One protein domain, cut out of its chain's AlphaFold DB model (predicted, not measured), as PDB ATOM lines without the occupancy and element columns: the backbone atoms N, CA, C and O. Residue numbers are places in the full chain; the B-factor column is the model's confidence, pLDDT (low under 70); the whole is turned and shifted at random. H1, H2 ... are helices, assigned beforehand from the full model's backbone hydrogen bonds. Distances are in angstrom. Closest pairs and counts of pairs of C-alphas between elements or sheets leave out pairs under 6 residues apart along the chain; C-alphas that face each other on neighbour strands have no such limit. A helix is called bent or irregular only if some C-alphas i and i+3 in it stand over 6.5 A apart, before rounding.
ATOM      1  N   LYS A   2     -86.016 -44.033 -52.153       67.50
ATOM      2  CA  LYS A   2     -85.890 -43.431 -50.801       67.50
ATOM      3  C   LYS A   2     -84.847 -44.109 -49.890       67.50
ATOM      4  O   LYS A   2     -84.066 -43.426 -49.249       67.50
ATOM      5  N   ILE A   3     -84.785 -45.443 -49.902       80.12
ATOM      6  CA  ILE A   3     -83.808 -46.228 -49.118       80.12
ATOM      7  C   ILE A   3     -82.364 -45.994 -49.587       80.12
ATOM      8  O   ILE A   3     -81.467 -45.870 -48.761       80.12
ATOM      9  N   PHE A   4     -82.142 -45.865 -50.900       77.44
ATOM     10  CA  PHE A   4     -80.816 -45.568 -51.446       77.44
ATOM     11  C   PHE A   4     -80.325 -44.185 -51.007       77.44
ATOM     12  O   PHE A   4     -79.182 -44.070 -50.591       77.44
ATOM     13  N   ILE A   5     -81.203 -43.175 -50.999       84.38
ATOM     14  CA  ILE A   5     -80.871 -41.817 -50.534       84.38
ATOM     15  C   ILE A   5     -80.467 -41.823 -49.051       84.38
ATOM     16  O   ILE A   5     -79.469 -41.209 -48.682       84.38
ATOM     17  N   ILE A   6     -81.200 -42.557 -48.206       86.81
ATOM     18  CA  ILE A   6     -80.883 -42.684 -46.773       86.81
ATOM     19  C   ILE A   6     -79.508 -43.339 -46.576       86.81
ATOM     20  O   ILE A   6     -78.703 -42.847 -45.787       86.81
ATOM     21  N   LEU A   7     -79.201 -44.400 -47.329       83.00
ATOM     22  CA  LEU A   7     -77.893 -45.061 -47.277       83.00
ATOM     23  C   LEU A   7     -76.752 -44.131 -47.710       83.00
ATOM     24  O   LEU A   7     -75.690 -44.144 -47.091       83.00
ATOM     25  N   THR A   8     -76.966 -43.285 -48.724       83.94
ATOM     26  CA  THR A   8     -75.958 -42.309 -49.164       83.94
ATOM     27  C   THR A   8     -75.680 -41.250 -48.096       83.94
ATOM     28  O   THR A   8     -74.521 -40.919 -47.860       83.94
ATOM     29  N   ILE A   9     -76.711 -40.755 -47.402       88.38
ATOM     30  CA  ILE A   9     -76.551 -39.775 -46.313       88.38
ATOM     31  C   ILE A   9     -75.749 -40.374 -45.150       88.38
ATOM     32  O   ILE A   9     -74.839 -39.726 -44.632       88.38
ATOM     33  N   ILE A  10     -76.038 -41.624 -44.771       88.19
ATOM     34  CA  ILE A  10     -75.294 -42.334 -43.719       88.19
ATOM     35  C   ILE A  10     -73.823 -42.508 -44.121       88.19
ATOM     36  O   ILE A  10     -72.933 -42.267 -43.309       88.19
ATOM     37  N   LEU A  11     -73.556 -42.869 -45.380       87.31
ATOM     38  CA  LEU A  11     -72.192 -43.031 -45.888       87.31
ATOM     39  C   LEU A  11     -71.396 -41.716 -45.821       87.31
ATOM     40  O   LEU A  11     -70.256 -41.714 -45.362       87.31
ATOM     41  N   ILE A  12     -72.005 -40.594 -46.223       87.62
ATOM     42  CA  ILE A  12     -71.382 -39.263 -46.151       87.62
ATOM     43  C   ILE A  12     -71.069 -38.890 -44.696       87.62
ATOM     44  O   ILE A  12     -69.961 -38.437 -44.406       87.62
ATOM     45  N   LEU A  13     -72.000 -39.132 -43.767       86.69
ATOM     46  CA  LEU A  13     -71.789 -38.899 -42.335       86.69
ATOM     47  C   LEU A  13     -70.596 -39.695 -41.790       86.69
ATOM     48  O   LEU A  13     -69.756 -39.134 -41.090       86.69
ATOM     49  N   ILE A  14     -70.481 -40.976 -42.149       85.81
ATOM     50  CA  ILE A  14     -69.355 -41.825 -41.734       85.81
ATOM     51  C   ILE A  14     -68.029 -41.274 -42.275       85.81
ATOM     52  O   ILE A  14     -67.048 -41.218 -41.532       85.81
ATOM     53  N   ILE A  15     -67.987 -40.825 -43.533       82.06
ATOM     54  CA  ILE A  15     -66.780 -40.239 -44.140       82.06
ATOM     55  C   ILE A  15     -66.361 -38.967 -43.393       82.06
ATOM     56  O   ILE A  15     -65.193 -38.848 -43.020       82.06
ATOM     57  N   ILE A  16     -67.301 -38.057 -43.116       81.50
ATOM     58  CA  ILE A  16     -67.030 -36.811 -42.381       81.50
ATOM     59  C   ILE A  16     -66.484 -37.121 -40.982       81.50
ATOM     60  O   ILE A  16     -65.437 -36.597 -40.603       81.50
ATOM     61  N   ILE A  17     -67.132 -38.022 -40.238       77.62
ATOM     62  CA  ILE A  17     -66.684 -38.429 -38.897       77.62
ATOM     63  C   ILE A  17     -65.270 -39.022 -38.960       77.62
ATOM     64  O   ILE A  17     -64.406 -38.668 -38.157       77.62
ATOM     65  N   THR A  18     -65.001 -39.879 -39.946       70.94
ATOM     66  CA  THR A  18     -63.687 -40.515 -40.118       70.94
ATOM     67  C   THR A  18     -62.602 -39.487 -40.452       70.94
ATOM     68  O   THR A  18     -61.497 -39.569 -39.913       70.94
ATOM     69  N   MET A  19     -62.903 -38.488 -41.289       68.00
ATOM     70  CA  MET A  19     -61.976 -37.392 -41.595       68.00
ATOM     71  C   MET A  19     -61.693 -36.514 -40.372       68.00
ATOM     72  O   MET A  19     -60.530 -36.192 -40.135       68.00
ATOM     73  N   ILE A  20     -62.707 -36.196 -39.559       63.72
ATOM     74  CA  ILE A  20     -62.535 -35.432 -38.311       63.72
ATOM     75  C   ILE A  20     -61.634 -36.195 -37.332       63.72
ATOM     76  O   ILE A  20     -60.688 -35.623 -36.794       63.72
ATOM     77  N   ILE A  21     -61.876 -37.495 -37.128       60.56
ATOM     78  CA  ILE A  21     -61.059 -38.330 -36.231       60.56
ATOM     79  C   ILE A  21     -59.615 -38.415 -36.738       60.56
ATOM     80  O   ILE A  21     -58.675 -38.288 -35.955       60.56
ATOM     81  N   LYS A  22     -59.423 -38.606 -38.048       46.25
ATOM     82  CA  LYS A  22     -58.087 -38.693 -38.650       46.25
ATOM     83  C   LYS A  22     -57.335 -37.364 -38.549       46.25
ATOM     84  O   LYS A  22     -56.155 -37.381 -38.222       46.25
ATOM     85  N   SER A  23     -58.014 -36.239 -38.769       50.19
ATOM     86  CA  SER A  23     -57.448 -34.896 -38.599       50.19
ATOM     87  C   SER A  23     -57.033 -34.646 -37.147       50.19
ATOM     88  O   SER A  23     -55.883 -34.285 -36.913       50.19
ATOM     89  N   LYS A  24     -57.894 -34.962 -36.167       52.09
ATOM     90  CA  LYS A  24     -57.544 -34.889 -34.737       52.09
ATOM     91  C   LYS A  24     -56.352 -35.773 -34.376       52.09
ATOM     92  O   LYS A  24     -55.481 -35.344 -33.634       52.09
ATOM     93  N   LYS A  25     -56.279 -36.993 -34.917       37.72
ATOM     94  CA  LYS A  25     -55.157 -37.906 -34.656       37.72
ATOM     95  C   LYS A  25     -53.838 -37.379 -35.228       37.72
ATOM     96  O   LYS A  25     -52.816 -37.517 -34.575       37.72
ATOM     97  N   ILE A  26     -53.859 -36.784 -36.422       45.34
ATOM     98  CA  ILE A  26     -52.669 -36.162 -37.024       45.34
ATOM     99  C   ILE A  26     -52.232 -34.947 -36.197       45.34
ATOM    100  O   ILE A  26     -51.059 -34.857 -35.860       45.34
ATOM    101  N   LYS A  27     -53.172 -34.079 -35.797       45.88
ATOM    102  CA  LYS A  27     -52.888 -32.938 -34.915       45.88
ATOM    103  C   LYS A  27     -52.290 -33.369 -33.573       45.88
ATOM    104  O   LYS A  27     -51.266 -32.839 -33.172       45.88
ATOM    105  N   ASN A  28     -52.855 -34.395 -32.931       48.84
ATOM    106  CA  ASN A  28     -52.329 -34.917 -31.666       48.84
ATOM    107  C   ASN A  28     -50.904 -35.478 -31.802       48.84
ATOM    108  O   ASN A  28     -50.098 -35.285 -30.905       48.84
ATOM    109  N   VAL A  29     -50.582 -36.147 -32.914       47.56
ATOM    110  CA  VAL A  29     -49.222 -36.662 -33.162       47.56
ATOM    111  C   VAL A  29     -48.219 -35.520 -33.377       47.56
ATOM    112  O   VAL A  29     -47.084 -35.626 -32.922       47.56
ATOM    113  N   ILE A  30     -48.629 -34.426 -34.025       48.81
ATOM    114  CA  ILE A  30     -47.792 -33.228 -34.216       48.81
ATOM    115  C   ILE A  30     -47.537 -32.539 -32.864       48.81
ATOM    116  O   ILE A  30     -46.386 -32.318 -32.491       48.81
ATOM    117  N   LEU A  31     -48.589 -32.330 -32.067       53.91
ATOM    118  CA  LEU A  31     -48.483 -31.781 -30.711       53.91
ATOM    119  C   LEU A  31     -47.632 -32.659 -29.772       53.91
ATOM    120  O   LEU A  31     -46.907 -32.130 -28.929       53.91
ATOM    121  N   GLU A  32     -47.661 -33.988 -29.913       57.25
ATOM    122  CA  GLU A  32     -46.797 -34.908 -29.149       57.25
ATOM    123  C   GLU A  32     -45.298 -34.740 -29.462       57.25
ATOM    124  O   GLU A  32     -44.458 -35.012 -28.601       57.25
ATOM    125  N   GLU A  33     -44.914 -34.321 -30.672       60.56
ATOM    126  CA  GLU A  33     -43.511 -34.019 -30.994       60.56
ATOM    127  C   GLU A  33     -43.105 -32.615 -30.528       60.56
ATOM    128  O   GLU A  33     -42.025 -32.444 -29.958       60.56
ATOM    129  N   GLU A  34     -43.993 -31.635 -30.668       62.25
ATOM    130  CA  GLU A  34     -43.775 -30.247 -30.248       62.25
ATOM    131  C   GLU A  34     -43.658 -30.104 -28.717       62.25
ATOM    132  O   GLU A  34     -42.760 -29.434 -28.193       62.25
ATOM    133  N   THR A  35     -44.493 -30.825 -27.964       63.41
ATOM    134  CA  THR A  35     -44.447 -30.861 -26.489       63.41
ATOM    135  C   THR A  35     -43.137 -31.443 -25.945       63.41
ATOM    136  O   THR A  35     -42.676 -31.025 -24.873       63.41
ATOM    137  N   LYS A  36     -42.455 -32.323 -26.696       72.19
ATOM    138  CA  LYS A  36     -41.130 -32.863 -26.317       72.19
ATOM    139  C   LYS A  36     -40.031 -31.803 -26.309       72.19
ATOM    140  O   LYS A  36     -39.013 -31.971 -25.634       72.19
ATOM    141  N   ILE A  37     -40.208 -30.690 -27.020       82.12
ATOM    142  CA  ILE A  37     -39.220 -29.605 -27.018       82.12
ATOM    143  C   ILE A  37     -39.086 -29.026 -25.609       82.12
ATOM    144  O   ILE A  37     -37.972 -28.789 -25.135       82.12
ATOM    145  N   LEU A  38     -40.204 -28.837 -24.908       85.44
ATOM    146  CA  LEU A  38     -40.210 -28.283 -23.556       85.44
ATOM    147  C   LEU A  38     -39.713 -29.279 -22.508       85.44
ATOM    148  O   LEU A  38     -39.029 -28.861 -21.567       85.44
ATOM    149  N   SER A  39     -39.975 -30.580 -22.669       83.88
ATOM    150  CA  SER A  39     -39.515 -31.595 -21.709       83.88
ATOM    151  C   SER A  39     -37.986 -31.666 -21.621       83.88
ATOM    152  O   SER A  39     -37.450 -31.841 -20.525       83.88
ATOM    153  N   LYS A  40     -37.258 -31.368 -22.709       85.94
ATOM    154  CA  LYS A  40     -35.790 -31.185 -22.689       85.94
ATOM    155  C   LYS A  40     -35.328 -30.116 -21.691       85.94
ATOM    156  O   LYS A  40     -34.260 -30.242 -21.090       85.94
ATOM    157  N   TYR A  41     -36.100 -29.045 -21.523       87.19
ATOM    158  CA  TYR A  41     -35.712 -27.904 -20.694       87.19
ATOM    159  C   TYR A  41     -36.328 -27.948 -19.303       87.19
ATOM    160  O   TYR A  41     -35.706 -27.489 -18.347       87.19
ATOM    161  N   PHE A  42     -37.519 -28.504 -19.151       85.81
ATOM    162  CA  PHE A  42     -38.277 -28.397 -17.910       85.81
ATOM    163  C   PHE A  42     -38.670 -29.757 -17.301       85.81
ATOM    164  O   PHE A  42     -39.177 -29.788 -16.183       85.81
ATOM    165  N   GLY A  43     -38.330 -30.869 -17.962       79.25
ATOM    166  CA  GLY A  43     -38.580 -32.238 -17.505       79.25
ATOM    167  C   GLY A  43     -39.923 -32.810 -17.972       79.25
ATOM    168  O   GLY A  43     -40.783 -32.091 -18.471       79.25
ATOM    169  N   GLU A  44     -40.106 -34.120 -17.783       69.62
ATOM    170  CA  GLU A  44     -41.277 -34.899 -18.243       69.62
ATOM    171  C   GLU A  44     -42.602 -34.528 -17.554       69.62
ATOM    172  O   GLU A  44     -43.667 -34.932 -17.990       69.62
ATOM    173  N   LYS A  45     -42.578 -33.714 -16.491       62.25
ATOM    174  CA  LYS A  45     -43.788 -33.335 -15.737       62.25
ATOM    175  C   LYS A  45     -44.716 -32.350 -16.464       62.25
ATOM    176  O   LYS A  45     -45.701 -31.921 -15.875       62.25
ATOM    177  N   ILE A  46     -44.384 -31.941 -17.686       65.12
ATOM    178  CA  ILE A  46     -45.072 -30.852 -18.396       65.12
ATOM    179  C   ILE A  46     -46.079 -31.349 -19.432       65.12
ATOM    180  O   ILE A  46     -46.871 -30.551 -19.913       65.12
ATOM    181  N   THR A  47     -46.100 -32.635 -19.783       60.41
ATOM    182  CA  THR A  47     -46.457 -32.981 -21.167       60.41
ATOM    183  C   THR A  47     -47.835 -33.559 -21.444       60.41
ATOM    184  O   THR A  47     -48.194 -33.580 -22.612       60.41
ATOM    185  N   ASP A  48     -48.648 -33.955 -20.467       58.56
ATOM    186  CA  ASP A  48     -49.739 -34.872 -20.848       58.56
ATOM    187  C   ASP A  48     -51.126 -34.210 -20.996       58.56
ATOM    188  O   ASP A  48     -52.036 -34.834 -21.530       58.56
ATOM    189  N   ASP A  49     -51.293 -32.934 -20.609       67.69
ATOM    190  CA  ASP A  49     -52.614 -32.267 -20.574       67.69
ATOM    191  C   ASP A  49     -52.633 -30.777 -21.005       67.69
ATOM    192  O   ASP A  49     -53.597 -30.054 -20.732       67.69
ATOM    193  N   ILE A  50     -51.599 -30.275 -21.691       78.69
ATOM    194  CA  ILE A  50     -51.568 -28.869 -22.142       78.69
ATOM    195  C   ILE A  50     -52.461 -28.688 -23.374       78.69
ATOM    196  O   ILE A  50     -52.173 -29.226 -24.438       78.69
ATOM    197  N   LYS A  51     -53.535 -27.903 -23.225       80.00
ATOM    198  CA  LYS A  51     -54.530 -27.644 -24.286       80.00
ATOM    199  C   LYS A  51     -54.520 -26.212 -24.816       80.00
ATOM    200  O   LYS A  51     -55.120 -25.949 -25.848       80.00
ATOM    201  N   ASP A  52     -53.883 -25.296 -24.095       84.62
ATOM    202  CA  ASP A  52     -53.801 -23.883 -24.448       84.62
ATOM    203  C   ASP A  52     -52.586 -23.202 -23.792       84.62
ATOM    204  O   ASP A  52     -51.914 -23.772 -22.920       84.62
ATOM    205  N   LEU A  53     -52.297 -21.968 -24.222       86.56
ATOM    206  CA  LEU A  53     -51.183 -21.161 -23.705       86.56
ATOM    207  C   LEU A  53     -51.315 -20.846 -22.208       86.56
ATOM    208  O   LEU A  53     -50.306 -20.742 -21.512       86.56
ATOM    209  N   GLU A  54     -52.541 -20.735 -21.697       85.75
ATOM    210  CA  GLU A  54     -52.819 -20.507 -20.275       85.75
ATOM    211  C   GLU A  54     -52.399 -21.719 -19.428       85.75
ATOM    212  O   GLU A  54     -51.663 -21.589 -18.444       85.75
ATOM    213  N   SER A  55     -52.791 -22.924 -19.845       84.69
ATOM    214  CA  SER A  55     -52.386 -24.185 -19.215       84.69
ATOM    215  C   SER A  55     -50.869 -24.367 -19.262       84.69
ATOM    216  O   SER A  55     -50.263 -24.797 -18.277       84.69
ATOM    217  N   LEU A  56     -50.238 -23.982 -20.375       87.31
ATOM    218  CA  LEU A  56     -48.784 -23.978 -20.518       87.31
ATOM    219  C   LEU A  56     -48.108 -22.975 -19.568       87.31
ATOM    220  O   LEU A  56     -47.110 -23.292 -18.924       87.31
ATOM    221  N   GLN A  57     -48.644 -21.764 -19.438       86.94
ATOM    222  CA  GLN A  57     -48.101 -20.759 -18.525       86.94
ATOM    223  C   GLN A  57     -48.130 -21.246 -17.069       86.94
ATOM    224  O   GLN A  57     -47.154 -21.059 -16.331       86.94
ATOM    225  N   ASN A  58     -49.223 -21.904 -16.679       83.88
ATOM    226  CA  ASN A  58     -49.386 -22.502 -15.358       83.88
ATOM    227  C   ASN A  58     -48.400 -23.660 -15.131       83.88
ATOM    228  O   ASN A  58     -47.748 -23.713 -14.087       83.88
ATOM    229  N   SER A  59     -48.234 -24.554 -16.114       83.44
ATOM    230  CA  SER A  59     -47.329 -25.711 -16.008       83.44
ATOM    231  C   SER A  59     -45.856 -25.309 -15.917       83.44
ATOM    232  O   SER A  59     -45.058 -25.980 -15.259       83.44
ATOM    233  N   LEU A  60     -45.489 -24.175 -16.515       84.56
ATOM    234  CA  LEU A  60     -44.133 -23.649 -16.463       84.56
ATOM    235  C   LEU A  60     -43.795 -22.945 -15.136       84.56
ATOM    236  O   LEU A  60     -42.647 -22.526 -14.984       84.56
ATOM    237  N   ASP A  61     -44.711 -22.812 -14.168       77.81
ATOM    238  CA  ASP A  61     -44.509 -22.066 -12.907       77.81
ATOM    239  C   ASP A  61     -43.939 -20.657 -13.173       77.81
ATOM    240  O   ASP A  61     -42.815 -20.286 -12.788       77.81
ATOM    241  N   ILE A  62     -44.665 -19.882 -13.978       77.69
ATOM    242  CA  ILE A  62     -44.293 -18.512 -14.327       77.69
ATOM    243  C   ILE A  62     -44.697 -17.568 -13.179       77.69
ATOM    244  O   ILE A  62     -45.835 -17.127 -13.065       77.69
ATOM    245  N   LYS A  63     -43.734 -17.251 -12.304       65.62
ATOM    246  CA  LYS A  63     -43.891 -16.312 -11.172       65.62
ATOM    247  C   LYS A  63     -43.923 -14.845 -11.621       65.62
ATOM    248  O   LYS A  63     -43.377 -14.507 -12.659       65.62
ATOM    249  N   GLN A  64     -44.407 -13.922 -10.781       61.31
ATOM    250  CA  GLN A  64     -44.389 -12.461 -11.043       61.31
ATOM    251  C   GLN A  64     -42.988 -11.845 -11.299       61.31
ATOM    252  O   GLN A  64     -42.877 -10.677 -11.673       61.31
ATOM    253  N   SER A  65     -41.901 -12.605 -11.123       65.25
ATOM    254  CA  SER A  65     -40.513 -12.144 -11.250       65.25
ATOM    255  C   SER A  65     -40.091 -11.678 -12.650       65.25
ATOM    256  O   SER A  65     -38.997 -11.145 -12.765       65.25
ATOM    257  N   TYR A  66     -40.912 -11.868 -13.690       83.31
ATOM    258  CA  TYR A  66     -40.584 -11.487 -15.077       83.31
ATOM    259  C   TYR A  66     -40.936 -10.039 -15.435       83.31
ATOM    260  O   TYR A  66     -40.632  -9.587 -16.538       83.31
ATOM    261  N   LYS A  67     -41.590  -9.300 -14.528       85.50
ATOM    262  CA  LYS A  67     -42.105  -7.954 -14.815       85.50
ATOM    263  C   LYS A  67     -41.016  -6.991 -15.306       85.50
ATOM    264  O   LYS A  67     -41.221  -6.302 -16.296       85.50
ATOM    265  N   LYS A  68     -39.844  -6.985 -14.659       89.06
ATOM    266  CA  LYS A  68     -38.733  -6.077 -15.005       89.06
ATOM    267  C   LYS A  68     -38.153  -6.359 -16.391       89.06
ATOM    268  O   LYS A  68     -37.721  -5.442 -17.082       89.06
ATOM    269  N   GLU A  69     -38.089  -7.627 -16.781       92.50
ATOM    270  CA  GLU A  69     -37.638  -8.038 -18.105       92.50
ATOM    271  C   GLU A  69     -38.671  -7.675 -19.172       92.50
ATOM    272  O   GLU A  69     -38.305  -7.109 -20.201       92.50
ATOM    273  N   LEU A  70     -39.957  -7.928 -18.914       93.00
ATOM    274  CA  LEU A  70     -41.041  -7.584 -19.838       93.00
ATOM    275  C   LEU A  70     -41.160  -6.072 -20.063       93.00
ATOM    276  O   LEU A  70     -41.354  -5.650 -21.199       93.00
ATOM    277  N   GLU A  71     -40.932  -5.256 -19.029       93.06
ATOM    278  CA  GLU A  71     -40.857  -3.786 -19.126       93.06
ATOM    279  C   GLU A  71     -39.756  -3.291 -20.079       93.06
ATOM    280  O   GLU A  71     -39.778  -2.134 -20.492       93.06
ATOM    281  N   LYS A  72     -38.797  -4.145 -20.453       94.69
ATOM    282  CA  LYS A  72     -37.774  -3.832 -21.460       94.69
ATOM    283  C   LYS A  72     -38.050  -4.504 -22.801       94.69
ATOM    284  O   LYS A  72     -37.846  -3.881 -23.840       94.69
ATOM    285  N   ILE A  73     -38.484  -5.763 -22.783       96.44
ATOM    286  CA  ILE A  73     -38.709  -6.561 -23.994       96.44
ATOM    287  C   ILE A  73     -39.927  -6.043 -24.758       96.44
ATOM    288  O   ILE A  73     -39.797  -5.707 -25.931       96.44
ATOM    289  N   VAL A  74     -41.086  -5.938 -24.101       95.38
ATOM    290  CA  VAL A  74     -42.350  -5.605 -24.770       95.38
ATOM    291  C   VAL A  74     -42.269  -4.240 -25.460       95.38
ATOM    292  O   VAL A  74     -42.526  -4.202 -26.661       95.38
ATOM    293  N   PRO A  75     -41.832  -3.138 -24.808       95.62
ATOM    294  CA  PRO A  75     -41.714  -1.843 -25.484       95.62
ATOM    295  C   PRO A  75     -40.784  -1.866 -26.696       95.62
ATOM    296  O   PRO A  75     -41.062  -1.200 -27.691       95.62
ATOM    297  N   LYS A  76     -39.704  -2.654 -26.638       96.50
ATOM    298  CA  LYS A  76     -38.801  -2.803 -27.776       96.50
ATOM    299  C   LYS A  76     -39.463  -3.544 -28.938       96.50
ATOM    300  O   LYS A  76     -39.340  -3.092 -30.069       96.50
ATOM    301  N   VAL A  77     -40.208  -4.615 -28.663       96.56
ATOM    302  CA  VAL A  77     -40.987  -5.308 -29.698       96.56
ATOM    303  C   VAL A  77     -41.990  -4.355 -30.349       96.56
ATOM    304  O   VAL A  77     -42.062  -4.329 -31.573       96.56
ATOM    305  N   LYS A  78     -42.711  -3.534 -29.565       94.81
ATOM    306  CA  LYS A  78     -43.651  -2.538 -30.120       94.81
ATOM    307  C   LYS A  78     -42.943  -1.572 -31.063       94.81
ATOM    308  O   LYS A  78     -43.382  -1.378 -32.188       94.81
ATOM    309  N   HIS A  79     -41.818  -1.021 -30.616       95.88
ATOM    310  CA  HIS A  79     -41.038  -0.072 -31.398       95.88
ATOM    311  C   HIS A  79     -40.526  -0.673 -32.716       95.88
ATOM    312  O   HIS A  79     -40.715  -0.091 -33.783       95.88
ATOM    313  N   ASP A  80     -39.910  -1.855 -32.654       95.00
ATOM    314  CA  ASP A  80     -39.356  -2.526 -33.833       95.00
ATOM    315  C   ASP A  80     -40.481  -2.950 -34.804       95.00
ATOM    316  O   ASP A  80     -40.317  -2.867 -36.025       95.00
ATOM    317  N   HIS A  81     -41.647  -3.334 -34.270       93.69
ATOM    318  CA  HIS A  81     -42.851  -3.601 -35.054       93.69
ATOM    319  C   HIS A  81     -43.352  -2.350 -35.776       93.69
ATOM    320  O   HIS A  81     -43.527  -2.401 -36.991       93.69
ATOM    321  N   GLU A  82     -43.535  -1.231 -35.073       93.56
ATOM    322  CA  GLU A  82     -44.013   0.028 -35.658       93.56
ATOM    323  C   GLU A  82     -43.111   0.501 -36.802       93.56
ATOM    324  O   GLU A  82     -43.608   0.910 -37.857       93.56
ATOM    325  N   ILE A  83     -41.788   0.399 -36.633       93.44
ATOM    326  CA  ILE A  83     -40.816   0.736 -37.679       93.44
ATOM    327  C   ILE A  83     -41.033  -0.143 -38.913       93.44
ATOM    328  O   ILE A  83     -41.161   0.372 -40.029       93.44
ATOM    329  N   LEU A  84     -41.061  -1.466 -38.730       92.06
ATOM    330  CA  LEU A  84     -41.134  -2.403 -39.849       92.06
ATOM    331  C   LEU A  84     -42.502  -2.362 -40.539       92.06
ATOM    332  O   LEU A  84     -42.570  -2.436 -41.769       92.06
ATOM    333  N   TYR A  85     -43.574  -2.206 -39.770       92.44
ATOM    334  CA  TYR A  85     -44.930  -2.037 -40.274       92.44
ATOM    335  C   TYR A  85     -45.034  -0.771 -41.124       92.44
ATOM    336  O   TYR A  85     -45.369  -0.848 -42.305       92.44
ATOM    337  N   THR A  86     -44.636   0.380 -40.571       93.62
ATOM    338  CA  THR A  86     -44.658   1.668 -41.282       93.62
ATOM    339  C   THR A  86     -43.835   1.602 -42.565       93.62
ATOM    340  O   THR A  86     -44.272   2.069 -43.617       93.62
ATOM    341  N   HIS A  87     -42.659   0.973 -42.514       93.25
ATOM    342  CA  HIS A  87     -41.825   0.764 -43.692       93.25
ATOM    343  C   HIS A  87     -42.537  -0.058 -44.779       93.25
ATOM    344  O   HIS A  87     -42.514   0.334 -45.945       93.25
ATOM    345  N   ASN A  88     -43.185  -1.173 -44.428       90.88
ATOM    346  CA  ASN A  88     -43.876  -2.020 -45.404       90.88
ATOM    347  C   ASN A  88     -45.121  -1.346 -45.985       90.88
ATOM    348  O   ASN A  88     -45.306  -1.394 -47.200       90.88
ATOM    349  N   ILE A  89     -45.913  -0.654 -45.163       91.62
ATOM    350  CA  ILE A  89     -47.079   0.108 -45.628       91.62
ATOM    351  C   ILE A  89     -46.659   1.221 -46.593       91.62
ATOM    352  O   ILE A  89     -47.230   1.337 -47.676       91.62
ATOM    353  N   ASN A  90     -45.602   1.976 -46.273       94.94
ATOM    354  CA  ASN A  90     -45.072   3.021 -47.160       94.94
ATOM    355  C   ASN A  90     -44.566   2.469 -48.502       94.94
ATOM    356  O   ASN A  90     -44.546   3.186 -49.501       94.94
ATOM    357  N   LEU A  91     -44.153   1.201 -48.532       94.00
ATOM    358  CA  LEU A  91     -43.721   0.501 -49.741       94.00
ATOM    359  C   LEU A  91     -44.837  -0.314 -50.410       94.00
ATOM    360  O   LEU A  91     -44.561  -1.004 -51.392       94.00
ATOM    361  N   ASN A  92     -46.066  -0.260 -49.889       91.19
ATOM    362  CA  ASN A  92     -47.201  -1.078 -50.318       91.19
ATOM    363  C   ASN A  92     -46.874  -2.587 -50.374       91.19
ATOM    364  O   ASN A  92     -47.211  -3.287 -51.331       91.19
ATOM    365  N   LYS A  93     -46.147  -3.080 -49.365       92.88
ATOM    366  CA  LYS A  93     -45.749  -4.485 -49.213       92.88
ATOM    367  C   LYS A  93     -46.609  -5.186 -48.166       92.88
ATOM    368  O   LYS A  93     -47.049  -4.572 -47.198       92.88
ATOM    369  N   ALA A  94     -46.798  -6.492 -48.352       88.06
ATOM    370  CA  ALA A  94     -47.485  -7.337 -47.382       88.06
ATOM    371  C   ALA A  94     -46.730  -7.385 -46.044       88.06
ATOM    372  O   ALA A  94     -45.498  -7.421 -46.017       88.06
ATOM    373  N   TYR A  95     -47.489  -7.446 -44.951       86.69
ATOM    374  CA  TYR A  95     -46.973  -7.551 -43.590       86.69
ATOM    375  C   TYR A  95     -47.597  -8.767 -42.874       86.69
ATOM    376  O   TYR A  95     -48.592  -8.611 -42.177       86.69
ATOM    377  N   PRO A  96     -47.084  -9.992 -43.102       88.12
ATOM    378  CA  PRO A  96     -47.519 -11.202 -42.402       88.12
ATOM    379  C   PRO A  96     -47.105 -11.237 -40.922       88.12
ATOM    380  O   PRO A  96     -46.038 -10.738 -40.557       88.12
ATOM    381  N   ASP A  97     -47.874 -11.967 -40.109       86.44
ATOM    382  CA  ASP A  97     -47.634 -12.200 -38.670       86.44
ATOM    383  C   ASP A  97     -46.248 -12.780 -38.352       86.44
ATOM    384  O   ASP A  97     -45.668 -12.512 -37.297       86.44
ATOM    385  N   SER A  98     -45.649 -13.510 -39.297       88.56
ATOM    386  CA  SER A  98     -44.276 -14.010 -39.169       88.56
ATOM    387  C   SER A  98     -43.254 -12.895 -38.917       88.56
ATOM    388  O   SER A  98     -42.239 -13.139 -38.261       88.56
ATOM    389  N   PHE A  99     -43.513 -11.658 -39.359       91.19
ATOM    390  CA  PHE A  99     -42.676 -10.510 -39.010       91.19
ATOM    391  C   PHE A  99     -42.740 -10.177 -37.518       91.19
ATOM    392  O   PHE A  99     -41.691  -9.954 -36.912       91.19
ATOM    393  N   VAL A 100     -43.930 -10.199 -36.912       92.31
ATOM    394  CA  VAL A 100     -44.111  -9.955 -35.472       92.31
ATOM    395  C   VAL A 100     -43.385 -11.033 -34.668       92.31
ATOM    396  O   VAL A 100     -42.569 -10.713 -33.800       92.31
ATOM    397  N   TYR A 101     -43.574 -12.309 -35.018       93.69
ATOM    398  CA  TYR A 101     -42.879 -13.418 -34.356       93.69
ATOM    399  C   TYR A 101     -41.355 -13.323 -34.477       93.69
ATOM    400  O   TYR A 101     -40.642 -13.526 -33.493       93.69
ATOM    401  N   ASN A 102     -40.835 -12.939 -35.646       94.88
ATOM    402  CA  ASN A 102     -39.399 -12.733 -35.834       94.88
ATOM    403  C   ASN A 102     -38.851 -11.602 -34.953       94.88
ATOM    404  O   ASN A 102     -37.769 -11.743 -34.376       94.88
ATOM    405  N   ILE A 103     -39.585 -10.495 -34.811       96.25
ATOM    406  CA  ILE A 103     -39.196  -9.392 -33.920       96.25
ATOM    407  C   ILE A 103     -39.159  -9.872 -32.468       96.25
ATOM    408  O   ILE A 103     -38.181  -9.600 -31.764       96.25
ATOM    409  N   ILE A 104     -40.173 -10.623 -32.030       96.62
ATOM    410  CA  ILE A 104     -40.233 -11.197 -30.680       96.62
ATOM    411  C   ILE A 104     -39.024 -12.105 -30.437       96.62
ATOM    412  O   ILE A 104     -38.277 -11.876 -29.484       96.62
ATOM    413  N   VAL A 105     -38.785 -13.087 -31.312       97.31
ATOM    414  CA  VAL A 105     -37.659 -14.028 -31.195       97.31
ATOM    415  C   VAL A 105     -36.334 -13.277 -31.093       97.31
ATOM    416  O   VAL A 105     -35.563 -13.503 -30.159       97.31
ATOM    417  N   ASN A 106     -36.082 -12.341 -32.010       97.25
ATOM    418  CA  ASN A 106     -34.844 -11.567 -32.021       97.25
ATOM    419  C   ASN A 106     -34.668 -10.755 -30.737       97.25
ATOM    420  O   ASN A 106     -33.586 -10.759 -30.145       97.25
ATOM    421  N   THR A 107     -35.729 -10.091 -30.284       97.56
ATOM    422  CA  THR A 107     -35.687  -9.235 -29.094       97.56
ATOM    423  C   THR A 107     -35.444 -10.051 -27.831       97.56
ATOM    424  O   THR A 107     -34.575  -9.689 -27.033       97.56
ATOM    425  N   VAL A 108     -36.156 -11.167 -27.652       97.69
ATOM    426  CA  VAL A 108     -36.016 -12.026 -26.468       97.69
ATOM    427  C   VAL A 108     -34.638 -12.690 -26.437       97.69
ATOM    428  O   VAL A 108     -34.014 -12.712 -25.373       97.69
ATOM    429  N   VAL A 109     -34.114 -13.175 -27.572       97.62
ATOM    430  CA  VAL A 109     -32.753 -13.744 -27.648       97.62
ATOM    431  C   VAL A 109     -31.704 -12.682 -27.326       97.62
ATOM    432  O   VAL A 109     -30.929 -12.864 -26.387       97.62
ATOM    433  N   SER A 110     -31.739 -11.533 -28.008       96.31
ATOM    434  CA  SER A 110     -30.794 -10.432 -27.773       96.31
ATOM    435  C   SER A 110     -30.812  -9.953 -26.321       96.31
ATOM    436  O   SER A 110     -29.763  -9.694 -25.730       96.31
ATOM    437  N   TYR A 111     -32.000  -9.821 -25.726       96.75
ATOM    438  CA  TYR A 111     -32.126  -9.460 -24.319       96.75
ATOM    439  C   TYR A 111     -31.536 -10.544 -23.415       96.75
ATOM    440  O   TYR A 111     -30.849 -10.223 -22.443       96.75
ATOM    441  N   SER A 112     -31.771 -11.815 -23.743       96.06
ATOM    442  CA  SER A 112     -31.288 -12.933 -22.942       96.06
ATOM    443  C   SER A 112     -29.764 -13.025 -22.938       96.06
ATOM    444  O   SER A 112     -29.185 -13.127 -21.858       96.06
ATOM    445  N   MET A 113     -29.118 -12.884 -24.101       94.75
ATOM    446  CA  MET A 113     -27.653 -12.900 -24.222       94.75
ATOM    447  C   MET A 113     -27.014 -11.745 -23.454       94.75
ATOM    448  O   MET A 113     -26.166 -11.959 -22.593       94.75
ATOM    449  N   ARG A 114     -27.499 -10.513 -23.663       94.81
ATOM    450  CA  ARG A 114     -26.954  -9.316 -22.991       94.81
ATOM    451  C   ARG A 114     -27.033  -9.372 -21.467       94.81
ATOM    452  O   ARG A 114     -26.260  -8.694 -20.799       94.81
ATOM    453  N   ASN A 115     -27.996 -10.112 -20.921       94.06
ATOM    454  CA  ASN A 115     -28.244 -10.185 -19.483       94.06
ATOM    455  C   ASN A 115     -27.911 -11.564 -18.886       94.06
ATOM    456  O   ASN A 115     -28.298 -11.821 -17.746       94.06
ATOM    457  N   ASN A 116     -27.224 -12.447 -19.624       92.75
ATOM    458  CA  ASN A 116     -26.875 -13.808 -19.189       92.75
ATOM    459  C   ASN A 116     -28.080 -14.606 -18.645       92.75
ATOM    460  O   ASN A 116     -28.003 -15.306 -17.632       92.75
ATOM    461  N   ILE A 117     -29.235 -14.464 -19.292       93.25
ATOM    462  CA  ILE A 117     -30.477 -15.149 -18.924       93.25
ATOM    463  C   ILE A 117     -30.434 -16.564 -19.480       93.25
ATOM    464  O   ILE A 117     -30.252 -16.732 -20.673       93.25
ATOM    465  N   SER A 118     -30.674 -17.572 -18.640       92.88
ATOM    466  CA  SER A 118     -30.706 -18.970 -19.083       92.88
ATOM    467  C   SER A 118     -31.818 -19.246 -20.098       92.88
ATOM    468  O   SER A 118     -32.902 -18.668 -20.016       92.88
ATOM    469  N   ILE A 119     -31.607 -20.228 -20.981       93.94
ATOM    470  CA  ILE A 119     -32.597 -20.615 -22.000       93.94
ATOM    471  C   ILE A 119     -33.972 -20.942 -21.401       93.94
ATOM    472  O   ILE A 119     -34.985 -20.506 -21.931       93.94
ATOM    473  N   LYS A 120     -34.032 -21.606 -20.234       92.38
ATOM    474  CA  LYS A 120     -35.300 -21.895 -19.535       92.38
ATOM    475  C   LYS A 120     -36.054 -20.614 -19.179       92.38
ATOM    476  O   LYS A 120     -37.269 -20.531 -19.323       92.38
ATOM    477  N   LYS A 121     -35.332 -19.604 -18.693       92.75
ATOM    478  CA  LYS A 121     -35.907 -18.297 -18.372       92.75
ATOM    479  C   LYS A 121     -36.285 -17.543 -19.656       92.75
ATOM    480  O   LYS A 121     -37.345 -16.930 -19.682       92.75
ATOM    481  N   GLY A 122     -35.483 -17.659 -20.714       95.06
ATOM    482  CA  GLY A 122     -35.767 -17.121 -22.047       95.06
ATOM    483  C   GLY A 122     -37.045 -17.683 -22.678       95.06
ATOM    484  O   GLY A 122     -37.863 -16.907 -23.151       95.06
ATOM    485  N   ILE A 123     -37.286 -18.996 -22.595       94.69
ATOM    486  CA  ILE A 123     -38.524 -19.637 -23.083       94.69
ATOM    487  C   ILE A 123     -39.758 -19.075 -22.361       94.69
ATOM    488  O   ILE A 123     -40.766 -18.769 -22.991       94.69
ATOM    489  N   LYS A 124     -39.676 -18.879 -21.040       93.75
ATOM    490  CA  LYS A 124     -40.767 -18.253 -20.274       93.75
ATOM    491  C   LYS A 124     -40.998 -16.799 -20.691       93.75
ATOM    492  O   LYS A 124     -42.142 -16.374 -20.788       93.75
ATOM    493  N   LEU A 125     -39.925 -16.045 -20.951       95.56
ATOM    494  CA  LEU A 125     -40.020 -14.677 -21.467       95.56
ATOM    495  C   LEU A 125     -40.627 -14.638 -22.872       95.56
ATOM    496  O   LEU A 125     -41.417 -13.741 -23.144       95.56
ATOM    497  N   LEU A 126     -40.301 -15.605 -23.734       96.19
ATOM    498  CA  LEU A 126     -40.897 -15.751 -25.060       96.19
ATOM    499  C   LEU A 126     -42.414 -15.931 -24.952       96.19
ATOM    500  O   LEU A 126     -43.152 -15.124 -25.510       96.19
ATOM    501  N   LEU A 127     -42.865 -16.919 -24.170       94.31
ATOM    502  CA  LEU A 127     -44.289 -17.180 -23.939       94.31
ATOM    503  C   LEU A 127     -45.011 -15.943 -23.390       94.31
ATOM    504  O   LEU A 127     -46.051 -15.544 -23.906       94.31
ATOM    505  N   LEU A 128     -44.435 -15.302 -22.372       94.25
ATOM    506  CA  LEU A 128     -45.002 -14.096 -21.765       94.25
ATOM    507  C   LEU A 128     -45.054 -12.900 -22.720       94.25
ATOM    508  O   LEU A 128     -45.954 -12.077 -22.621       94.25
ATOM    509  N   THR A 129     -44.087 -12.783 -23.629       94.56
ATOM    510  CA  THR A 129     -44.077 -11.713 -24.633       94.56
ATOM    511  C   THR A 129     -45.134 -11.976 -25.698       94.56
ATOM    512  O   THR A 129     -45.844 -11.057 -26.081       94.56
ATOM    513  N   MET A 130     -45.270 -13.224 -26.155       91.81
ATOM    514  CA  MET A 130     -46.293 -13.597 -27.134       91.81
ATOM    515  C   MET A 130     -47.706 -13.434 -26.573       91.81
ATOM    516  O   MET A 130     -48.586 -13.002 -27.298       91.81
ATOM    517  N   THR A 131     -47.918 -13.730 -25.291       90.12
ATOM    518  CA  THR A 131     -49.221 -13.588 -24.611       90.12
ATOM    519  C   THR A 131     -49.522 -12.161 -24.141       90.12
ATOM    520  O   THR A 131     -50.577 -11.915 -23.556       90.12
ATOM    521  N   ASP A 132     -48.627 -11.197 -24.387       91.19
ATOM    522  CA  ASP A 132     -48.903  -9.794 -24.089       91.19
ATOM    523  C   ASP A 132     -50.093  -9.300 -24.920       91.19
ATOM    524  O   ASP A 132     -50.167  -9.520 -26.130       91.19
ATOM    525  N   LYS A 133     -51.013  -8.583 -24.264       88.81
ATOM    526  CA  LYS A 133     -52.252  -8.105 -24.885       88.81
ATOM    527  C   LYS A 133     -51.994  -7.305 -26.164       88.81
ATOM    528  O   LYS A 133     -52.685  -7.513 -27.151       88.81
ATOM    529  N   PHE A 134     -51.001  -6.414 -26.157       88.62
ATOM    530  CA  PHE A 134     -50.708  -5.612 -27.342       88.62
ATOM    531  C   PHE A 134     -50.201  -6.479 -28.493       88.62
ATOM    532  O   PHE A 134     -50.543  -6.214 -29.637       88.62
ATOM    533  N   ILE A 135     -49.376  -7.486 -28.196       88.75
ATOM    534  CA  ILE A 135     -48.807  -8.377 -29.211       88.75
ATOM    535  C   ILE A 135     -49.900  -9.209 -29.870       88.75
ATOM    536  O   ILE A 135     -49.929  -9.283 -31.093       88.75
ATOM    537  N   GLN A 136     -50.817  -9.763 -29.075       87.19
ATOM    538  CA  GLN A 136     -51.977 -10.495 -29.586       87.19
ATOM    539  C   GLN A 136     -52.864  -9.610 -30.474       87.19
ATOM    540  O   GLN A 136     -53.295 -10.046 -31.533       87.19
ATOM    541  N   GLU A 137     -53.051  -8.335 -30.114       87.50
ATOM    542  CA  GLU A 137     -53.797  -7.365 -30.933       87.50
ATOM    543  C   GLU A 137     -53.138  -7.039 -32.290       87.50
ATOM    544  O   GLU A 137     -53.805  -6.469 -33.151       87.50
ATOM    545  N   GLN A 138     -51.848  -7.351 -32.495       86.25
ATOM    546  CA  GLN A 138     -51.168  -7.120 -33.782       86.25
ATOM    547  C   GLN A 138     -51.275  -8.299 -34.755       86.25
ATOM    548  O   GLN A 138     -50.858  -8.158 -35.905       86.25
ATOM    549  N   LEU A 139     -51.762  -9.453 -34.302       83.94
ATOM    550  CA  LEU A 139     -51.887 -10.643 -35.137       83.94
ATOM    551  C   LEU A 139     -53.160 -10.544 -35.979       83.94
ATOM    552  O   LEU A 139     -54.204 -10.099 -35.499       83.94
ATOM    553  N   THR A 140     -53.063 -10.917 -37.253       64.06
ATOM    554  CA  THR A 140     -54.159 -10.718 -38.216       64.06
ATOM    555  C   THR A 140     -55.382 -11.610 -37.999       64.06
ATOM    556  O   THR A 140     -56.464 -11.245 -38.461       64.06
ATOM    557  N   ASP A 141     -55.235 -12.724 -37.278       72.50
ATOM    558  CA  ASP A 141     -56.275 -13.740 -37.128       72.50
ATOM    559  C   ASP A 141     -56.718 -13.911 -35.666       72.50
ATOM    560  O   ASP A 141     -55.897 -14.042 -34.756       72.50
ATOM    561  N   GLU A 142     -58.038 -13.989 -35.445       73.50
ATOM    562  CA  GLU A 142     -58.589 -14.589 -34.225       73.50
ATOM    563  C   GLU A 142     -58.324 -16.096 -34.281       73.50
ATOM    564  O   GLU A 142     -59.074 -16.866 -34.886       73.50
ATOM    565  N   LEU A 143     -57.212 -16.508 -33.683       76.38
ATOM    566  CA  LEU A 143     -56.831 -17.908 -33.587       76.38
ATOM    567  C   LEU A 143     -57.666 -18.618 -32.521       76.38
ATOM    568  O   LEU A 143     -58.016 -18.060 -31.478       76.38
ATOM    569  N   SER A 144     -57.961 -19.894 -32.751       82.62
ATOM    570  CA  SER A 144     -58.406 -20.752 -31.657       82.62
ATOM    571  C   SER A 144     -57.266 -20.957 -30.650       82.62
ATOM    572  O   SER A 144     -56.090 -20.948 -31.008       82.62
ATOM    573  N   LYS A 145     -57.606 -21.235 -29.385       82.75
ATOM    574  CA  LYS A 145     -56.620 -21.538 -28.328       82.75
ATOM    575  C   LYS A 145     -55.625 -22.654 -28.695       82.75
ATOM    576  O   LYS A 145     -54.498 -22.669 -28.207       82.75
ATOM    577  N   GLU A 146     -56.061 -23.604 -29.520       80.06
ATOM    578  CA  GLU A 146     -55.236 -24.710 -30.015       80.06
ATOM    579  C   GLU A 146     -54.226 -24.212 -31.064       80.06
ATOM    580  O   GLU A 146     -53.047 -24.546 -30.990       80.06
ATOM    581  N   GLU A 147     -54.653 -23.350 -31.991       82.88
ATOM    582  CA  GLU A 147     -53.779 -22.748 -33.010       82.88
ATOM    583  C   GLU A 147     -52.771 -21.762 -32.404       82.88
ATOM    584  O   GLU A 147     -51.628 -21.691 -32.850       82.88
ATOM    585  N   GLU A 148     -53.150 -21.031 -31.352       84.50
ATOM    586  CA  GLU A 148     -52.216 -20.203 -30.576       84.50
ATOM    587  C   GLU A 148     -51.073 -21.039 -29.979       84.50
ATOM    588  O   GLU A 148     -49.911 -20.619 -29.982       84.50
ATOM    589  N   LEU A 149     -51.398 -22.235 -29.477       87.06
ATOM    590  CA  LEU A 149     -50.437 -23.168 -28.899       87.06
ATOM    591  C   LEU A 149     -49.513 -23.769 -29.971       87.06
ATOM    592  O   LEU A 149     -48.295 -23.757 -29.785       87.06
ATOM    593  N   GLU A 150     -50.064 -24.230 -31.097       84.12
ATOM    594  CA  GLU A 150     -49.294 -24.719 -32.257       84.12
ATOM    595  C   GLU A 150     -48.328 -23.625 -32.777       84.12
ATOM    596  O   GLU A 150     -47.128 -23.856 -32.984       84.12
ATOM    597  N   ASN A 151     -48.809 -22.380 -32.895       86.88
ATOM    598  CA  ASN A 151     -47.980 -21.238 -33.286       86.88
ATOM    599  C   ASN A 151     -46.861 -20.961 -32.279       86.88
ATOM    600  O   ASN A 151     -45.720 -20.710 -32.678       86.88
ATOM    601  N   PHE A 152     -47.142 -21.036 -30.976       90.62
ATOM    602  CA  PHE A 152     -46.103 -20.903 -29.959       90.62
ATOM    603  C   PHE A 152     -45.000 -21.952 -30.127       90.62
ATOM    604  O   PHE A 152     -43.825 -21.586 -30.082       90.62
ATOM    605  N   TYR A 153     -45.341 -23.222 -30.355       88.62
ATOM    606  CA  TYR A 153     -44.337 -24.272 -30.552       88.62
ATOM    607  C   TYR A 153     -43.490 -24.046 -31.806       88.62
ATOM    608  O   TYR A 153     -42.261 -24.150 -31.742       88.62
ATOM    609  N   THR A 154     -44.109 -23.608 -32.902       87.56
ATOM    610  CA  THR A 154     -43.387 -23.226 -34.126       87.56
ATOM    611  C   THR A 154     -42.391 -22.086 -33.862       87.56
ATOM    612  O   THR A 154     -41.230 -22.124 -34.282       87.56
ATOM    613  N   VAL A 155     -42.808 -21.058 -33.120       91.62
ATOM    614  CA  VAL A 155     -41.944 -19.917 -32.768       91.62
ATOM    615  C   VAL A 155     -40.849 -20.324 -31.772       91.62
ATOM    616  O   VAL A 155     -39.712 -19.847 -31.862       91.62
ATOM    617  N   LEU A 156     -41.156 -21.236 -30.847       93.44
ATOM    618  CA  LEU A 156     -40.229 -21.771 -29.853       93.44
ATOM    619  C   LEU A 156     -39.035 -22.485 -30.500       93.44
ATOM    620  O   LEU A 156     -37.904 -22.308 -30.041       93.44
ATOM    621  N   GLU A 157     -39.250 -23.249 -31.570       90.94
ATOM    622  CA  GLU A 157     -38.160 -23.887 -32.319       90.94
ATOM    623  C   GLU A 157     -37.166 -22.860 -32.870       90.94
ATOM    624  O   GLU A 157     -35.951 -22.980 -32.664       90.94
ATOM    625  N   SER A 158     -37.687 -21.812 -33.515       92.00
ATOM    626  CA  SER A 158     -36.885 -20.707 -34.052       92.00
ATOM    627  C   SER A 158     -36.102 -19.998 -32.945       92.00
ATOM    628  O   SER A 158     -34.894 -19.767 -33.074       92.00
ATOM    629  N   PHE A 159     -36.760 -19.735 -31.812       96.06
ATOM    630  CA  PHE A 159     -36.125 -19.160 -30.631       96.06
ATOM    631  C   PHE A 159     -34.961 -20.015 -30.128       96.06
ATOM    632  O   PHE A 159     -33.861 -19.496 -29.937       96.06
ATOM    633  N   ILE A 160     -35.169 -21.320 -29.931       94.38
ATOM    634  CA  ILE A 160     -34.142 -22.231 -29.408       94.38
ATOM    635  C   ILE A 160     -32.942 -22.294 -30.344       94.38
ATOM    636  O   ILE A 160     -31.800 -22.252 -29.879       94.38
ATOM    637  N   LYS A 161     -33.189 -22.410 -31.652       93.19
ATOM    638  CA  LYS A 161     -32.125 -22.441 -32.654       93.19
ATOM    639  C   LYS A 161     -31.274 -21.177 -32.561       93.19
ATOM    640  O   LYS A 161     -30.074 -21.269 -32.316       93.19
ATOM    641  N   LYS A 162     -31.915 -20.008 -32.644       94.88
ATOM    642  CA  LYS A 162     -31.233 -18.711 -32.597       94.88
ATOM    643  C   LYS A 162     -30.493 -18.488 -31.275       94.88
ATOM    644  O   LYS A 162     -29.353 -18.041 -31.286       94.88
ATOM    645  N   TYR A 163     -31.114 -18.833 -30.147       95.25
ATOM    646  CA  TYR A 163     -30.491 -18.738 -28.827       95.25
ATOM    647  C   TYR A 163     -29.197 -19.562 -28.767       95.25
ATOM    648  O   TYR A 163     -28.169 -19.074 -28.307       95.25
ATOM    649  N   ASN A 164     -29.238 -20.814 -29.227       92.06
ATOM    650  CA  ASN A 164     -28.071 -21.692 -29.184       92.06
ATOM    651  C   ASN A 164     -26.955 -21.219 -30.119       92.06
ATOM    652  O   ASN A 164     -25.787 -21.341 -29.756       92.06
ATOM    653  N   ASP A 165     -27.300 -20.689 -31.291       92.06
ATOM    654  CA  ASP A 165     -26.322 -20.148 -32.232       92.06
ATOM    655  C   ASP A 165     -25.601 -18.932 -31.623       92.06
ATOM    656  O   ASP A 165     -24.379 -18.952 -31.516       92.06
ATOM    657  N   GLU A 166     -26.330 -17.949 -31.081       89.50
ATOM    658  CA  GLU A 166     -25.713 -16.766 -30.450       89.50
ATOM    659  C   GLU A 166     -24.924 -17.095 -29.170       89.50
ATOM    660  O   GLU A 166     -23.933 -16.434 -28.857       89.50
ATOM    661  N   SER A 167     -25.320 -18.138 -28.432       81.94
ATOM    662  CA  SER A 167     -24.605 -18.563 -27.221       81.94
ATOM    663  C   SER A 167     -23.242 -19.208 -27.490       81.94
ATOM    664  O   SER A 167     -22.430 -19.289 -26.574       81.94
ATOM    665  N   LYS A 168     -22.992 -19.697 -28.714       78.75
ATOM    666  CA  LYS A 168     -21.682 -20.239 -29.114       78.75
ATOM    667  C   LYS A 168     -20.692 -19.144 -29.504       78.75
ATOM    668  O   LYS A 168     -19.491 -19.384 -29.450       78.75
ATOM    669  N   ASP A 169     -21.210 -17.983 -29.896       60.50
ATOM    670  CA  ASP A 169     -20.434 -16.829 -30.350       60.50
ATOM    671  C   ASP A 169     -20.115 -15.834 -29.211       60.50
ATOM    672  O   ASP A 169     -19.414 -14.846 -29.442       60.50
ATOM    673  N   SER A 170     -20.634 -16.081 -27.998       52.28
ATOM    674  CA  SER A 170     -20.468 -15.260 -26.782       52.28
ATOM    675  C   SER A 170     -19.470 -15.874 -25.802       52.28
ATOM    676  O   SER A 170     -18.720 -15.094 -25.173       52.28
TER     677      SER A 170
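Overview. This is residues 2 to 170 of the 170 residues of an uncharacterized protein of Arcobacter sp (UniProt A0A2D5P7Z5). A long helix, H1, sticks out with residues 2 to 26 from a body of helices, in which H4, H5 and H7 make an up-and-down bundle, each running against the one before it. H3 packs on H4 and H5. The printed part has 169 residues with seven named helices, H1 to H7, and no named strand; the class is all helix. The whole is loose, with a radius of gyration of the C-alphas of 20.2 A, and spans 72 by 47 by 30 A.

Along the chain. H1, residues 2 to 42, runs 59.8 A from C-alpha 2 at (-85.890, -43.431, -50.801). H2 is residues 53 to 59. H3, residues 64 to 90, 39.3 A, has a kink of 40 degrees near residue 71 and is irregular: C-alphas 65 and 68 are 7.4 A apart. H4 is residues 98 to 114, 24.2 A; H5, 119 to 130, 16.2 A; H6, 133 to 136. H7, residues 145 to 168, runs 35.0 A to C-alpha 168 at (-21.682, -20.239, -29.114).

Arrangement. H1 touches H7 with residues 31 to 37 alone, closest at the C-alphas of Glu 34 and Tyr 153, 6.0 A. H7 touches H4 at a steep tilt of 42 degrees, the same way, closest at C-alphas 105 and 159, 5.4 A. H5 touches H7, opposite ways, closest at C-alphas 123 and 156, 7.3 A. H4 forms hairpins with H3 and with H5, closest at C-alphas 77 and 104, 6.0 A, and 112 and 122, 6.2 A. H2 only just touches H7, with 3 pairs of C-alphas within 8 A, the closest 53 and 149, 5.6 A. H6 touches no helix but is near H3. Every O i to N i+4 pair is within hydrogen-bond range in H2, H4 and H5, against 32 of 37 in H1, 18 of 23 in H3 and 19 of 20 in H7; H6 is too short for one.

Size, cuts and confidence. The C-alphas farthest apart, of Lys 2 and Ser 170, are 75.2 A apart. The printed part has no cut and no long link. Mean pLDDT of the printed part is 83.5; 30 residues are under 70, among them 19 to 35.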